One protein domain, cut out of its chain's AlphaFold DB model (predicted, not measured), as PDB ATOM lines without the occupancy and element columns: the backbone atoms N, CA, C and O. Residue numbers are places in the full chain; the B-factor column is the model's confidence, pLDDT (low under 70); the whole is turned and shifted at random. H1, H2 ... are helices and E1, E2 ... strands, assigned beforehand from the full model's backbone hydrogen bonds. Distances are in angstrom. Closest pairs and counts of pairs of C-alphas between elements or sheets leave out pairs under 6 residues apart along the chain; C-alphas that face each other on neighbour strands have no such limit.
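AT A GLANCE: This is residues 215 to 283 and 325 to 375 of the 513 residues of a protein of Tetrapisispora blattae (strain ATCC 34711 / CBS 6284 / DSM 70876 / NBRC 10599 / NRRL Y-10934 / UCD 77-7) (UniProt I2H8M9). A strongly twisted sheet of three strands, E1, E2 and E3, has helices over one face: the long helix H2 runs along the edge strand E1, and H3 reaches the sheet with its residues 359 to 364. H1 follows E3 with no residue between them, and the centres of H1, H2 and H3 make a loose triangle, while short H4 lies farthest out, away from the sheet. The printed part has 120 residues, with three strands and four helices in the order E1 E2 E3 H1 H2 H3 H4; the sheet is antiparallel in the order E1 - E2 - E3, and the class is mixed. The whole is compact, with a radius of gyration of the C-alphas of 14.7 A, and spans 38 by 38 by 28 A.

IN THESE COORDINATES: Find C-alpha 217 at (7.183, 52.397, 40.465); there E1 begins and runs to residue 228, 27.7 A, bending by 53 degrees at residue 225. E2, residues 233 to 242, covers 28.8 A, and E3, residues 251 to 259, covers 24.2 A with a bend of 52 degrees at residue 256. H1 follows at once, residues 260 to 272, 18.8 A. Past the cut, find C-alpha 325 at (0.994, 29.228, 23.781), where H2 begins; it runs 36.2 A to residue 349. H3 holds residues 352 to 364, 18.0 A, and H4 residues 370 to 375, 9.1 A, ending at C-alpha 375 at (30.099, 51.620, 49.851).

HOW THE PARTS SIT: The strands form a meander, each the antiparallel neighbour of the one before, and E1 and E2, like E2 and E3, are a hairpin. Look at N 226 and O 235, 2.8 A apart, between E1 and E2, and at N 240 and O 253, 2.8 A, between E2 and E3. With H2 and H3 on one face, the sheet and helices make two layers. H2 is over E1 at a height of 8.6 A over the sheet; the closest C-alphas are those of Arg 221 and Asn 336, 5.2 A. H3, at a height of 10.8 A, is only just over E2, where 3 of its C-alphas fall, and runs slantwise to the strands. H1 only grazes the sheet with residues 260 to 263. H1 and H3 are close but not clearly touching, opposite ways at a shallow tilt of 13 degrees; their closest C-alphas, Leu 266 and Trp 361, are 7.5 A apart. H2 and H3 are also close but not clearly touching, with Ile 346 and Thr 355 closest, their C-alphas 6.2 A apart. H4 is about perpendicular to H3, at 88 degrees, and not on the sheet. In H1, H2 and H3 every O i to N i+4 pair is within hydrogen-bond range; in H4, 1 of 2.

THE WHOLE: The C-alphas farthest apart, those of Ser 326 and Asn 375, are 45.3 A from each other. Residues 284 to 324 are not printed, and C-alphas 283 and 325 stand 20.2 A apart across this cut, in the link from H1 to H2. Of the links printed whole, none is long. Mean pLDDT of the printed part is 87.8; look for values under 70 at residue 245 and residues 370 to 375.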
ATOM      1  N   ASN A 215       9.220  54.507  44.965       83.62
ATOM      2  CA  ASN A 215       7.865  54.936  45.315       83.62
ATOM      3  C   ASN A 215       7.080  55.378  44.072       83.62
ATOM      4  O   ASN A 215       5.854  55.325  44.067       83.62
ATOM      5  N   GLU A 216       7.787  55.746  43.002       89.62
ATOM      6  CA  GLU A 216       7.200  56.055  41.702       89.62
ATOM      7  C   GLU A 216       6.894  54.797  40.886       89.62
ATOM      8  O   GLU A 216       6.094  54.865  39.962       89.62
ATOM      9  N   LEU A 217       7.477  53.631  41.192       91.38
ATOM     10  CA  LEU A 217       7.183  52.397  40.465       91.38
ATOM     11  C   LEU A 217       5.764  51.922  40.818       91.38
ATOM     12  O   LEU A 217       5.493  51.385  41.899       91.38
ATOM     13  N   SER A 218       4.829  52.119  39.891       92.38
ATOM     14  CA  SER A 218       3.436  51.725  40.084       92.38
ATOM     15  C   SER A 218       3.236  50.240  39.815       92.38
ATOM     16  O   SER A 218       2.570  49.583  40.610       92.38
ATOM     17  N   ASP A 219       3.827  49.729  38.731       94.44
ATOM     18  CA  ASP A 219       3.602  48.373  38.221       94.44
ATOM     19  C   ASP A 219       4.866  47.810  37.529       94.44
ATOM     20  O   ASP A 219       5.657  48.546  36.932       94.44
ATOM     21  N   CYS A 220       5.056  46.494  37.609       95.25
ATOM     22  CA  CYS A 220       6.068  45.731  36.882       95.25
ATOM     23  C   CYS A 220       5.460  44.405  36.430       95.25
ATOM     24  O   CYS A 220       5.043  43.585  37.251       95.25
ATOM     25  N   ARG A 221       5.446  44.176  35.118       96.19
ATOM     26  CA  ARG A 221       4.867  42.966  34.529       96.19
ATOM     27  C   ARG A 221       5.652  42.484  33.325       96.19
ATOM     28  O   ARG A 221       6.210  43.273  32.568       96.19
ATOM     29  N   ILE A 222       5.669  41.181  33.127       96.50
ATOM     30  CA  ILE A 222       6.156  40.516  31.929       96.50
ATOM     31  C   ILE A 222       5.122  40.707  30.822       96.50
ATOM     32  O   ILE A 222       3.944  40.406  31.004       96.50
ATOM     33  N   ILE A 223       5.579  41.222  29.682       96.31
ATOM     34  CA  ILE A 223       4.747  41.458  28.496       96.31
ATOM     35  C   ILE A 223       4.951  40.402  27.413       96.31
ATOM     36  O   ILE A 223       4.056  40.185  26.604       96.31
ATOM     37  N   SER A 224       6.114  39.751  27.378       95.06
ATOM     38  CA  SER A 224       6.377  38.662  26.443       95.06
ATOM     39  C   SER A 224       7.500  37.747  26.923       95.06
ATOM     40  O   SER A 224       8.368  38.135  27.714       95.06
ATOM     41  N   ILE A 225       7.476  36.515  26.415       95.19
ATOM     42  CA  ILE A 225       8.548  35.534  26.554       95.19
ATOM     43  C   ILE A 225       9.102  35.267  25.158       95.19
ATOM     44  O   ILE A 225       8.411  34.746  24.288       95.19
ATOM     45  N   ASN A 226      10.369  35.608  24.955       94.19
ATOM     46  CA  ASN A 226      11.077  35.399  23.703       94.19
ATOM     47  C   ASN A 226      11.997  34.183  23.830       94.19
ATOM     48  O   ASN A 226      12.697  34.017  24.832       94.19
ATOM     49  N   ASN A 227      12.055  33.346  22.797       91.19
ATOM     50  CA  ASN A 227      13.060  32.292  22.737       91.19
ATOM     51  C   ASN A 227      14.394  32.886  22.261       91.19
ATOM     52  O   ASN A 227      14.519  33.296  21.107       91.19
ATOM     53  N   ASN A 228      15.393  32.955  23.141       88.88
ATOM     54  CA  ASN A 228      16.726  33.410  22.765       88.88
ATOM     55  C   ASN A 228      17.473  32.260  22.077       88.88
ATOM     56  O   ASN A 228      18.064  31.404  22.742       88.88
ATOM     57  N   THR A 229      17.451  32.261  20.744       80.25
ATOM     58  CA  THR A 229      18.052  31.226  19.885       80.25
ATOM     59  C   THR A 229      19.539  31.015  20.164       80.25
ATOM     60  O   THR A 229      19.993  29.876  20.202       80.25
ATOM     61  N   ASN A 230      20.281  32.080  20.470       79.31
ATOM     62  CA  ASN A 230      21.723  32.003  20.731       79.31
ATOM     63  C   ASN A 230      22.062  31.247  22.021       79.31
ATOM     64  O   ASN A 230      23.165  30.725  22.162       79.31
ATOM     65  N   LYS A 231      21.148  31.229  22.997       78.25
ATOM     66  CA  LYS A 231      21.377  30.610  24.311       78.25
ATOM     67  C   LYS A 231      20.503  29.388  24.562       78.25
ATOM     68  O   LYS A 231      20.695  28.757  25.596       78.25
ATOM     69  N   ASN A 232      19.559  29.083  23.669       84.81
ATOM     70  CA  ASN A 232      18.503  28.092  23.875       84.81
ATOM     71  C   ASN A 232      17.796  28.284  25.235       84.81
ATOM     72  O   ASN A 232      17.656  27.360  26.037       84.81
ATOM     73  N   ARG A 233      17.453  29.540  25.554       87.62
ATOM     74  CA  ARG A 233      16.863  29.936  26.843       87.62
ATOM     75  C   ARG A 233      15.718  30.912  26.632       87.62
ATOM     76  O   ARG A 233      15.815  31.819  25.811       87.62
ATOM     77  N   LEU A 234      14.672  30.768  27.441       91.12
ATOM     78  CA  LEU A 234      13.561  31.714  27.478       91.12
ATOM     79  C   LEU A 234      14.003  33.028  28.132       91.12
ATOM     80  O   LEU A 234      14.537  33.034  29.245       91.12
ATOM     81  N   GLN A 235      13.789  34.122  27.411       94.44
ATOM     82  CA  GLN A 235      14.089  35.491  27.797       94.44
ATOM     83  C   GLN A 235      12.776  36.228  28.046       94.44
ATOM     84  O   GLN A 235      11.882  36.225  27.207       94.44
ATOM     85  N   TYR A 236      12.665  36.855  29.205       94.81
ATOM     86  CA  TYR A 236      11.469  37.539  29.665       94.81
ATOM     87  C   TYR A 236      11.625  39.038  29.425       94.81
ATOM     88  O   TYR A 236      12.633  39.633  29.820       94.81
ATOM     89  N   VAL A 237      10.626  39.640  28.783       95.19
ATOM     90  CA  VAL A 237      10.564  41.083  28.539       95.19
ATOM     91  C   VAL A 237       9.629  41.707  29.562       95.19
ATOM     92  O   VAL A 237       8.447  41.368  29.622       95.19
ATOM     93  N   LEU A 238      10.165  42.607  30.379       95.62
ATOM     94  CA  LEU A 238       9.451  43.291  31.446       95.62
ATOM     95  C   LEU A 238       9.055  44.691  30.992       95.62
ATOM     96  O   LEU A 238       9.815  45.377  30.313       95.62
ATOM     97  N   LYS A 239       7.884  45.136  31.427       95.19
ATOM     98  CA  LYS A 239       7.410  46.509  31.326       95.19
ATOM     99  C   LYS A 239       7.279  47.077  32.733       95.19
ATOM    100  O   LYS A 239       6.514  46.561  33.545       95.19
ATOM    101  N   LEU A 240       8.034  48.136  32.988       94.19
ATOM    102  CA  LEU A 240       7.985  48.954  34.192       94.19
ATOM    103  C   LEU A 240       7.057  50.133  33.917       94.19
ATOM    104  O   LEU A 240       7.182  50.780  32.877       94.19
ATOM    105  N   ILE A 241       6.121  50.396  34.817       93.69
ATOM    106  CA  ILE A 241       5.218  51.545  34.746       93.69
ATOM    107  C   ILE A 241       5.465  52.389  35.986       93.69
ATOM    108  O   ILE A 241       5.464  51.866  37.103       93.69
ATOM    109  N   TYR A 242       5.671  53.683  35.772       91.31
ATOM    110  CA  TYR A 242       5.871  54.648  36.838       91.31
ATOM    111  C   TYR A 242       4.625  55.527  36.981       91.31
ATOM    112  O   TYR A 242       4.109  56.069  35.998       91.31
ATOM    113  N   ALA A 243       4.139  55.665  38.214       88.56
ATOM    114  CA  ALA A 243       3.166  56.675  38.585       88.56
ATOM    115  C   ALA A 243       3.895  58.016  38.626       88.56
ATOM    116  O   ALA A 243       4.624  58.315  39.569       88.56
ATOM    117  N   ASN A 244       3.709  58.820  37.584       81.69
ATOM    118  CA  ASN A 244       4.207  60.181  37.597       81.69
ATOM    119  C   ASN A 244       3.276  61.009  38.491       81.69
ATOM    120  O   ASN A 244       2.084  61.115  38.208       81.69
ATOM    121  N   SER A 245       3.789  61.561  39.592       66.00
ATOM    122  CA  SER A 245       2.953  62.201  40.620       66.00
ATOM    123  C   SER A 245       2.241  63.472  40.140       66.00
ATOM    124  O   SER A 245       1.297  63.922  40.785       66.00
ATOM    125  N   THR A 246       2.660  64.046  39.009       80.38
ATOM    126  CA  THR A 246       2.192  65.359  38.534       80.38
ATOM    127  C   THR A 246       1.498  65.342  37.176       80.38
ATOM    128  O   THR A 246       0.848  66.323  36.826       80.38
ATOM    129  N   THR A 247       1.599  64.260  36.399       74.38
ATOM    130  CA  THR A 247       1.006  64.198  35.054       74.38
ATOM    131  C   THR A 247       0.157  62.945  34.895       74.38
ATOM    132  O   THR A 247       0.556  61.850  35.276       74.38
ATOM    133  N   THR A 248      -1.023  63.097  34.296       77.12
ATOM    134  CA  THR A 248      -1.949  61.996  33.978       77.12
ATOM    135  C   THR A 248      -1.366  60.977  32.990       77.12
ATOM    136  O   THR A 248      -1.939  59.906  32.799       77.12
ATOM    137  N   SER A 249      -0.219  61.273  32.373       81.00
ATOM    138  CA  SER A 249       0.532  60.346  31.530       81.00
ATOM    139  C   SER A 249       1.476  59.479  32.368       81.00
ATOM    140  O   SER A 249       2.513  59.949  32.841       81.00
ATOM    141  N   SER A 250       1.154  58.194  32.502       84.75
ATOM    142  CA  SER A 250       2.076  57.198  33.047       84.75
ATOM    143  C   SER A 250       3.243  56.975  32.083       84.75
ATOM    144  O   SER A 250       3.053  56.702  30.894       84.75
ATOM    145  N   SER A 251       4.474  57.095  32.582       89.31
ATOM    146  CA  SER A 251       5.651  56.716  31.806       89.31
ATOM    147  C   SER A 251       5.842  55.204  31.914       89.31
ATOM    148  O   SER A 251       5.635  54.597  32.969       89.31
ATOM    149  N   SER A 252       6.196  54.563  30.801       90.25
ATOM    150  CA  SER A 252       6.486  53.131  30.796       90.25
ATOM    151  C   SER A 252       7.805  52.844  30.104       90.25
ATOM    152  O   SER A 252       8.094  53.412  29.053       90.25
ATOM    153  N   PHE A 253       8.591  51.954  30.695       89.81
ATOM    154  CA  PHE A 253       9.902  51.547  30.214       89.81
ATOM    155  C   PHE A 253       9.917  50.035  30.004       89.81
ATOM    156  O   PHE A 253       9.394  49.287  30.828       89.81
ATOM    157  N   THR A 254      10.506  49.572  28.902       89.06
ATOM    158  CA  THR A 254      10.587  48.138  28.591       89.06
ATOM    159  C   THR A 254      12.020  47.652  28.755       89.06
ATOM    160  O   THR A 254      12.941  48.214  28.170       89.06
ATOM    161  N   LEU A 255      12.200  46.584  29.525       86.06
ATOM    162  CA  LEU A 255      13.477  45.939  29.791       86.06
ATOM    163  C   LEU A 255      13.459  44.517  29.228       86.06
ATOM    164  O   LEU A 255      12.609  43.709  29.590       86.06
ATOM    165  N   SER A 256      14.413  44.175  28.366       73.25
ATOM    166  CA  SER A 256      14.353  42.926  27.602       73.25
ATOM    167  C   SER A 256      15.247  41.793  28.111       73.25
ATOM    168  O   SER A 256      15.226  40.736  27.500       73.25
ATOM    169  N   THR A 257      16.037  41.930  29.181       80.00
ATOM    170  CA  THR A 257      17.221  41.061  29.397       80.00
ATOM    171  C   THR A 257      17.167  40.084  30.579       80.00
ATOM    172  O   THR A 257      18.226  39.687  31.072       80.00
ATOM    173  N   LEU A 258      15.989  39.662  31.048       92.88
ATOM    174  CA  LEU A 258      15.900  38.744  32.195       92.88
ATOM    175  C   LEU A 258      15.646  37.291  31.775       92.88
ATOM    176  O   LEU A 258      14.921  37.008  30.829       92.88
ATOM    177  N   PHE A 259      16.248  36.348  32.497       93.94
ATOM    178  CA  PHE A 259      16.020  34.906  32.377       93.94
ATOM    179  C   PHE A 259      15.415  34.376  33.679       93.94
ATOM    180  O   PHE A 259      15.578  34.988  34.733       93.94
ATOM    181  N   TYR A 260      14.816  33.182  33.645       93.12
ATOM    182  CA  TYR A 260      14.264  32.510  34.835       93.12
ATOM    183  C   TYR A 260      15.240  32.504  36.025       93.12
ATOM    184  O   TYR A 260      14.876  32.804  37.158       93.12
ATOM    185  N   SER A 261      16.523  32.227  35.760       90.00
ATOM    186  CA  SER A 261      17.570  32.213  36.789       90.00
ATOM    187  C   SER A 261      17.724  33.551  37.511       90.00
ATOM    188  O   SER A 261      18.098  33.568  38.675       90.00
ATOM    189  N   ASN A 262      17.449  34.674  36.841       93.25
ATOM    190  CA  ASN A 262      17.501  35.989  37.470       93.25
ATOM    191  C   ASN A 262      16.380  36.127  38.508       93.25
ATOM    192  O   ASN A 262      16.667  36.556  39.622       93.25
ATOM    193  N   PHE A 263      15.152  35.707  38.182       94.25
ATOM    194  CA  PHE A 263      14.025  35.694  39.124       94.25
ATOM    195  C   PHE A 263      14.287  34.764  40.303       94.25
ATOM    196  O   PHE A 263      14.096  35.152  41.450       94.25
ATOM    197  N   TYR A 264      14.792  33.558  40.041       94.50
ATOM    198  CA  TYR A 264      15.060  32.601  41.108       94.50
ATOM    199  C   TYR A 264      16.185  33.057  42.043       94.50
ATOM    200  O   TYR A 264      16.079  32.909  43.256       94.50
ATOM    201  N   ASN A 265      17.235  33.686  41.509       91.69
ATOM    202  CA  ASN A 265      18.261  34.294  42.353       91.69
ATOM    203  C   ASN A 265      17.651  35.372  43.259       91.69
ATOM    204  O   ASN A 265      17.981  35.411  44.444       91.69
ATOM    205  N   LEU A 266      16.772  36.233  42.718       94.38
ATOM    206  CA  LEU A 266      16.081  37.258  43.510       94.38
ATOM    207  C   LEU A 266      15.249  36.600  44.608       94.38
ATOM    208  O   LEU A 266      15.329  37.014  45.758       94.38
ATOM    209  N   HIS A 267      14.517  35.539  44.270       94.94
ATOM    210  CA  HIS A 267      13.726  34.772  45.223       94.94
ATOM    211  C   HIS A 267      14.574  34.241  46.381       94.94
ATOM    212  O   HIS A 267      14.251  34.498  47.536       94.94
ATOM    213  N   VAL A 268      15.689  33.565  46.085       92.75
ATOM    214  CA  VAL A 268      16.595  33.021  47.108       92.75
ATOM    215  C   VAL A 268      17.156  34.128  47.999       92.75
ATOM    216  O   VAL A 268      17.225  33.948  49.211       92.75
ATOM    217  N   TYR A 269      17.518  35.278  47.427       92.75
ATOM    218  CA  TYR A 269      17.975  36.423  48.212       92.75
ATOM    219  C   TYR A 269      16.876  36.962  49.131       92.75
ATOM    220  O   TYR A 269      17.112  37.143  50.321       92.75
ATOM    221  N   LEU A 270      15.661  37.164  48.616       92.81
ATOM    222  CA  LEU A 270      14.539  37.646  49.422       92.81
ATOM    223  C   LEU A 270      14.185  36.653  50.544       92.81
ATOM    224  O   LEU A 270      13.906  37.083  51.658       92.81
ATOM    225  N   LEU A 271      14.285  35.341  50.306       91.75
ATOM    226  CA  LEU A 271      14.097  34.310  51.339       91.75
ATOM    227  C   LEU A 271      15.155  34.345  52.456       91.75
ATOM    228  O   LEU A 271      14.892  33.835  53.544       91.75
ATOM    229  N   GLN A 272      16.340  34.907  52.193       90.94
ATOM    230  CA  GLN A 272      17.392  35.117  53.198       90.94
ATOM    231  C   GLN A 272      17.165  36.383  54.035       90.94
ATOM    232  O   GLN A 272      17.825  36.562  55.055       90.94
ATOM    233  N   THR A 273      16.250  37.260  53.617       89.81
ATOM    234  CA  THR A 273      15.835  38.419  54.413       89.81
ATOM    235  C   THR A 273      14.778  38.018  55.445       89.81
ATOM    236  O   THR A 273      14.178  36.944  55.372       89.81
ATOM    237  N   ASN A 274      14.474  38.917  56.382       87.00
ATOM    238  CA  ASN A 274      13.431  38.700  57.392       87.00
ATOM    239  C   ASN A 274      11.999  38.629  56.806       87.00
ATOM    240  O   ASN A 274      11.043  38.461  57.557       87.00
ATOM    241  N   LEU A 275      11.829  38.719  55.479       86.75
ATOM    242  CA  LEU A 275      10.533  38.742  54.790       86.75
ATOM    243  C   LEU A 275      10.029  37.371  54.315       86.75
ATOM    244  O   LEU A 275       9.078  37.290  53.536       86.75
ATOM    245  N   LYS A 276      10.644  36.278  54.777       83.44
ATOM    246  CA  LYS A 276      10.380  34.909  54.302       83.44
ATOM    247  C   LYS A 276       8.894  34.522  54.253       83.44
ATOM    248  O   LYS A 276       8.497  33.792  53.353       83.44
ATOM    249  N   GLN A 277       8.081  34.987  55.202       84.81
ATOM    250  CA  GLN A 277       6.675  34.576  55.328       84.81
ATOM    251  C   GLN A 277       5.741  35.200  54.278       84.81
ATOM    252  O   GLN A 277       4.640  34.698  54.080       84.81
ATOM    253  N   SER A 278       6.166  36.267  53.596       89.19
ATOM    254  CA  SER A 278       5.298  37.052  52.704       89.19
ATOM    255  C   SER A 278       5.653  36.903  51.221       89.19
ATOM    256  O   SER A 278       5.009  37.514  50.371       89.19
ATOM    257  N   ILE A 279       6.683  36.117  50.893       91.88
ATOM    258  CA  ILE A 279       7.155  35.945  49.518       91.88
ATOM    259  C   ILE A 279       6.436  34.739  48.897       91.88
ATOM    260  O   ILE A 279       6.546  33.634  49.436       91.88
ATOM    261  N   PRO A 280       5.734  34.898  47.759       92.94
ATOM    262  CA  PRO A 280       5.128  33.768  47.064       92.94
ATOM    263  C   PRO A 280       6.193  32.761  46.630       92.94
ATOM    264  O   PRO A 280       7.294  33.131  46.212       92.94
ATOM    265  N   ASN A 281       5.855  31.477  46.729       91.38
ATOM    266  CA  ASN A 281       6.768  30.398  46.386       91.38
ATOM    267  C   ASN A 281       7.038  30.399  44.875       91.38
ATOM    268  O   ASN A 281       6.104  30.310  44.077       91.38
ATOM    269  N   LEU A 282       8.308  30.492  44.487       91.88
ATOM    270  CA  LEU A 282       8.726  30.335  43.101       91.88
ATOM    271  C   LEU A 282       9.377  28.954  42.975       91.88
ATOM    272  O   LEU A 282      10.313  28.675  43.727       91.88
ATOM    273  N   PRO A 283       8.912  28.077  42.065       86.50
ATOM    274  CA  PRO A 283       9.490  26.747  41.954       86.50
ATOM    275  C   PRO A 283      10.999  26.835  41.671       86.50
ATOM    276  O   PRO A 283      11.467  27.803  41.070       86.50
ATOM    277  N   LEU A 325       1.562  27.907  23.492       74.19
ATOM    278  CA  LEU A 325       0.994  29.228  23.781       74.19
ATOM    279  C   LEU A 325       0.381  29.246  25.187       74.19
ATOM    280  O   LEU A 325       0.731  30.119  25.978       74.19
ATOM    281  N   SER A 326      -0.400  28.216  25.532       84.44
ATOM    282  CA  SER A 326      -0.997  28.062  26.868       84.44
ATOM    283  C   SER A 326       0.055  28.030  27.984       84.44
ATOM    284  O   SER A 326      -0.087  28.714  28.994       84.44
ATOM    285  N   GLU A 327       1.153  27.290  27.792       84.88
ATOM    286  CA  GLU A 327       2.218  27.194  28.800       84.88
ATOM    287  C   GLU A 327       2.928  28.543  29.038       84.88
ATOM    288  O   GLU A 327       3.292  28.885  30.167       84.88
ATOM    289  N   ASN A 328       3.137  29.332  27.982       87.12
ATOM    290  CA  ASN A 328       3.750  30.652  28.117       87.12
ATOM    291  C   ASN A 328       2.839  31.626  28.865       87.12
ATOM    292  O   ASN A 328       3.339  32.375  29.705       87.12
ATOM    293  N   ASP A 329       1.532  31.591  28.610       89.81
ATOM    294  CA  ASP A 329       0.564  32.453  29.289       89.81
ATOM    295  C   ASP A 329       0.473  32.126  30.785       89.81
ATOM    296  O   ASP A 329       0.524  33.027  31.628       89.81
ATOM    297  N   GLU A 330       0.456  30.840  31.145       88.69
ATOM    298  CA  GLU A 330       0.528  30.403  32.545       88.69
ATOM    299  C   GLU A 330       1.814  30.879  33.230       88.69
ATOM    300  O   GLU A 330       1.776  31.402  34.349       88.69
ATOM    301  N   ARG A 331       2.962  30.768  32.549       89.94
ATOM    302  CA  ARG A 331       4.247  31.265  33.063       89.94
ATOM    303  C   ARG A 331       4.235  32.783  33.239       89.94
ATOM    304  O   ARG A 331       4.707  33.263  34.269       89.94
ATOM    305  N   ILE A 332       3.712  33.540  32.272       93.31
ATOM    306  CA  ILE A 332       3.582  35.004  32.365       93.31
ATOM    307  C   ILE A 332       2.729  35.372  33.581       93.31
ATOM    308  O   ILE A 332       3.146  36.208  34.382       93.31
ATOM    309  N   ASN A 333       1.587  34.709  33.767       93.19
ATOM    310  CA  ASN A 333       0.693  34.955  34.897       93.19
ATOM    311  C   ASN A 333       1.360  34.639  36.241       93.19
ATOM    312  O   ASN A 333       1.311  35.464  37.155       93.19
ATOM    313  N   LEU A 334       2.051  33.499  36.351       93.38
ATOM    314  CA  LEU A 334       2.811  33.128  37.548       93.38
ATOM    315  C   LEU A 334       3.833  34.210  37.922       93.38
ATOM    316  O   LEU A 334       3.893  34.650  39.071       93.38
ATOM    317  N   PHE A 335       4.630  34.658  36.950       95.00
ATOM    318  CA  PHE A 335       5.656  35.666  37.192       95.00
ATOM    319  C   PHE A 335       5.096  37.057  37.466       95.00
ATOM    320  O   PHE A 335       5.664  37.783  38.278       95.00
ATOM    321  N   ASN A 336       3.993  37.431  36.822       95.81
ATOM    322  CA  ASN A 336       3.318  38.693  37.097       95.81
ATOM    323  C   ASN A 336       2.796  38.716  38.529       95.81
ATOM    324  O   ASN A 336       3.098  39.655  39.258       95.81
ATOM    325  N   ASN A 337       2.126  37.651  38.969       94.94
ATOM    326  CA  ASN A 337       1.673  37.526  40.353       94.94
ATOM    327  C   ASN A 337       2.850  37.618  41.336       94.94
ATOM    328  O   ASN A 337       2.793  38.375  42.301       94.94
ATOM    329  N   TYR A 338       3.953  36.923  41.041       95.88
ATOM    330  CA  TYR A 338       5.182  36.982  41.833       95.88
ATOM    331  C   TYR A 338       5.764  38.407  41.936       95.88
ATOM    332  O   TYR A 338       6.063  38.876  43.035       95.88
ATOM    333  N   LEU A 339       5.893  39.120  40.810       95.69
ATOM    334  CA  LEU A 339       6.407  40.495  40.768       95.69
ATOM    335  C   LEU A 339       5.498  41.472  41.523       95.69
ATOM    336  O   LEU A 339       6.003  42.320  42.259       95.69
ATOM    337  N   GLN A 340       4.177  41.327  41.392       95.31
ATOM    338  CA  GLN A 340       3.215  42.154  42.123       95.31
ATOM    339  C   GLN A 340       3.318  41.948  43.631       95.31
ATOM    340  O   GLN A 340       3.337  42.924  44.381       95.31
ATOM    341  N   SER A 341       3.450  40.702  44.093       95.19
ATOM    342  CA  SER A 341       3.650  40.430  45.517       95.19
ATOM    343  C   SER A 341       4.940  41.062  46.043       95.19
ATOM    344  O   SER A 341       4.927  41.626  47.132       95.19
ATOM    345  N   ILE A 342       6.033  41.037  45.270       94.56
ATOM    346  CA  ILE A 342       7.289  41.699  45.661       94.56
ATOM    347  C   ILE A 342       7.124  43.215  45.724       94.56
ATOM    348  O   ILE A 342       7.555  43.824  46.696       94.56
ATOM    349  N   ILE A 343       6.489  43.836  44.728       94.31
ATOM    350  CA  ILE A 343       6.251  45.286  44.741       94.31
ATOM    351  C   ILE A 343       5.395  45.676  45.943       94.31
ATOM    352  O   ILE A 343       5.730  46.628  46.646       94.31
ATOM    353  N   SER A 344       4.320  44.930  46.205       94.44
ATOM    354  CA  SER A 344       3.471  45.151  47.373       94.44
ATOM    355  C   SER A 344       4.276  45.030  48.667       94.44
ATOM    356  O   SER A 344       4.156  45.884  49.535       94.44
ATOM    357  N   LEU A 345       5.123  44.006  48.779       94.00
ATOM    358  CA  LEU A 345       5.974  43.767  49.941       94.00
ATOM    359  C   LEU A 345       6.999  44.889  50.159       94.00
ATOM    360  O   LEU A 345       7.230  45.317  51.287       94.00
ATOM    361  N   ILE A 346       7.612  45.403  49.091       93.12
ATOM    362  CA  ILE A 346       8.557  46.520  49.194       93.12
ATOM    363  C   ILE A 346       7.832  47.792  49.652       93.12
ATOM    364  O   ILE A 346       8.307  48.479  50.555       93.12
ATOM    365  N   LYS A 347       6.647  48.068  49.089       92.56
ATOM    366  CA  LYS A 347       5.822  49.227  49.468       92.56
ATOM    367  C   LYS A 347       5.345  49.168  50.919       92.56
ATOM    368  O   LYS A 347       5.240  50.208  51.556       92.56
ATOM    369  N   THR A 348       5.045  47.983  51.452       93.81
ATOM    370  CA  THR A 348       4.595  47.846  52.848       93.81
ATOM    371  C   THR A 348       5.743  47.902  53.846       93.81
ATOM    372  O   THR A 348       5.570  48.425  54.944       93.81
ATOM    373  N   THR A 349       6.911  47.369  53.487       93.25
ATOM    374  CA  THR A 349       8.065  47.297  54.397       93.25
ATOM    375  C   THR A 349       8.834  48.609  54.491       93.25
ATOM    376  O   THR A 349       9.472  48.845  55.513       93.25
ATOM    377  N   ASN A 350       8.785  49.458  53.455       90.69
ATOM    378  CA  ASN A 350       9.614  50.666  53.337       90.69
ATOM    379  C   ASN A 350      11.119  50.391  53.555       90.69
ATOM    380  O   ASN A 350      11.879  51.290  53.919       90.69
ATOM    381  N   ASP A 351      11.568  49.149  53.333       92.19
ATOM    382  CA  ASP A 351      12.966  48.771  53.506       92.19
ATOM    383  C   ASP A 351      13.778  49.274  52.306       92.19
ATOM    384  O   ASP A 351      13.708  48.741  51.191       92.19
ATOM    385  N   THR A 352      14.570  50.321  52.537       90.38
ATOM    386  CA  THR A 352      15.411  50.961  51.518       90.38
ATOM    387  C   THR A 352      16.463  50.013  50.944       90.38
ATOM    388  O   THR A 352      16.821  50.140  49.772       90.38
ATOM    389  N   THR A 353      16.916  49.020  51.714       89.94
ATOM    390  CA  THR A 353      17.879  48.010  51.262       89.94
ATOM    391  C   THR A 353      17.256  47.081  50.238       89.94
ATOM    392  O   THR A 353      17.824  46.843  49.168       89.94
ATOM    393  N   ILE A 354      16.084  46.542  50.562       91.19
ATOM    394  CA  ILE A 354      15.377  45.615  49.676       91.19
ATOM    395  C   ILE A 354      14.931  46.361  48.424       91.19
ATOM    396  O   ILE A 354      15.105  45.860  47.316       91.19
ATOM    397  N   THR A 355      14.463  47.596  48.602       92.25
ATOM    398  CA  THR A 355      14.140  48.526  47.521       92.25
ATOM    399  C   THR A 355      15.323  48.702  46.569       92.25
ATOM    400  O   THR A 355      15.202  48.412  45.380       92.25
ATOM    401  N   ALA A 356      16.491  49.108  47.077       89.56
ATOM    402  CA  ALA A 356      17.686  49.321  46.262       89.56
ATOM    403  C   ALA A 356      18.156  48.031  45.573       89.56
ATOM    404  O   ALA A 356      18.520  48.045  44.395       89.56
ATOM    405  N   THR A 357      18.088  46.899  46.275       90.31
ATOM    406  CA  THR A 357      18.458  45.593  45.718       90.31
ATOM    407  C   THR A 357      17.518  45.179  44.589       90.31
ATOM    408  O   THR A 357      17.975  44.677  43.561       90.31
ATOM    409  N   PHE A 358      16.215  45.425  44.738       93.12
ATOM    410  CA  PHE A 358      15.218  45.153  43.710       93.12
ATOM    411  C   PHE A 358      15.395  46.060  42.486       93.12
ATOM    412  O   PHE A 358      15.389  45.548  41.369       93.12
ATOM    413  N   ILE A 359      15.649  47.366  42.667       90.69
ATOM    414  CA  ILE A 359      15.992  48.290  41.563       90.69
ATOM    415  C   ILE A 359      17.211  47.778  40.811       90.69
ATOM    416  O   ILE A 359      17.184  47.625  39.590       90.69
ATOM    417  N   HIS A 360      18.288  47.495  41.541       89.12
ATOM    418  CA  HIS A 360      19.524  47.043  40.930       89.12
ATOM    419  C   HIS A 360      19.310  45.730  40.164       89.12
ATOM    420  O   HIS A 360      19.791  45.563  39.037       89.12
ATOM    421  N   TRP A 361      18.546  44.803  40.746       93.56
ATOM    422  CA  TRP A 361      18.177  43.562  40.085       93.56
ATOM    423  C   TRP A 361      17.357  43.799  38.816       93.56
ATOM    424  O   TRP A 361      17.650  43.154  37.811       93.56
ATOM    425  N   LEU A 362      16.399  44.731  38.825       89.38
ATOM    426  CA  LEU A 362      15.629  45.078  37.634       89.38
ATOM    427  C   LEU A 362      16.563  45.511  36.504       89.38
ATOM    428  O   LEU A 362      16.545  44.898  35.448       89.38
ATOM    429  N   PHE A 363      17.442  46.489  36.716       86.56
ATOM    430  CA  PHE A 363      18.262  47.025  35.621       86.56
ATOM    431  C   PHE A 363      19.391  46.099  35.162       86.56
ATOM    432  O   PHE A 363      19.729  46.073  33.978       86.56
ATOM    433  N   HIS A 364      19.978  45.322  36.073       85.38
ATOM    434  CA  HIS A 364      21.186  44.548  35.773       85.38
ATOM    435  C   HIS A 364      20.965  43.035  35.727       85.38
ATOM    436  O   HIS A 364      21.886  42.287  35.386       85.38
ATOM    437  N   GLY A 365      19.783  42.553  36.117       83.19
ATOM    438  CA  GLY A 365      19.510  41.131  36.332       83.19
ATOM    439  C   GLY A 365      20.386  40.509  37.423       83.19
ATOM    440  O   GLY A 365      20.540  39.287  37.473       83.19
ATOM    441  N   LYS A 366      21.022  41.325  38.268       83.06
ATOM    442  CA  LYS A 366      21.998  40.895  39.272       83.06
ATOM    443  C   LYS A 366      21.650  41.483  40.625       83.06
ATOM    444  O   LYS A 366      21.296  42.652  40.734       83.06
ATOM    445  N   ILE A 367      21.812  40.657  41.644       79.88
ATOM    446  CA  ILE A 367      21.644  41.044  43.039       79.88
ATOM    447  C   ILE A 367      22.983  41.571  43.520       79.88
ATOM    448  O   ILE A 367      24.005  40.908  43.337       79.88
ATOM    449  N   VAL A 368      22.959  42.752  44.117       74.06
ATOM    450  CA  VAL A 368      24.107  43.352  44.795       74.06
ATOM    451  C   VAL A 368      23.891  43.161  46.283       74.06
ATOM    452  O   VAL A 368      22.781  43.343  46.780       74.06
ATOM    453  N   LYS A 369      24.927  42.709  46.992       73.81
ATOM    454  CA  LYS A 369      24.810  42.497  48.439       73.81
ATOM    455  C   LYS A 369      24.706  43.852  49.141       73.81
ATOM    456  O   LYS A 369      25.305  44.826  48.698       73.81
ATOM    457  N   LEU A 370      24.011  43.903  50.279       55.03
ATOM    458  CA  LEU A 370      23.853  45.134  51.066       55.03
ATOM    459  C   LEU A 370      25.200  45.808  51.394       55.03
ATOM    460  O   LEU A 370      25.320  47.025  51.294       55.03
ATOM    461  N   SER A 371      26.228  45.013  51.703       65.44
ATOM    462  CA  SER A 371      27.583  45.513  51.963       65.44
ATOM    463  C   SER A 371      28.211  46.247  50.772       65.44
ATOM    464  O   SER A 371      29.057  47.109  50.964       65.44
ATOM    465  N   GLU A 372      27.796  45.939  49.543       58.81
ATOM    466  CA  GLU A 372      28.279  46.603  48.328       58.81
ATOM    467  C   GLU A 372      27.512  47.908  48.049       58.81
ATOM    468  O   GLU A 372      28.094  48.852  47.523       58.81
ATOM    469  N   LEU A 373      26.232  47.999  48.442       48.06
ATOM    470  CA  LEU A 373      25.424  49.222  48.296       48.06
ATOM    471  C   LEU A 373      25.832  50.318  49.291       48.06
ATOM    472  O   LEU A 373      25.793  51.498  48.953       48.06
ATOM    473  N   GLN A 374      26.254  49.946  50.504       50.22
ATOM    474  CA  GLN A 374      26.692  50.913  51.519       50.22
ATOM    475  C   GLN A 374      27.974  51.657  51.107       50.22
ATOM    476  O   GLN A 374      28.093  52.849  51.381       50.22
ATOM    477  N   ASN A 375      28.867  51.004  50.355       50.53
ATOM    478  CA  ASN A 375      30.099  51.620  49.851       50.53
ATOM    479  C   ASN A 375      29.858  52.667  48.745       50.53
ATOM    480  O   ASN A 375      30.732  53.495  48.500       50.53
TER     481      ASN A 375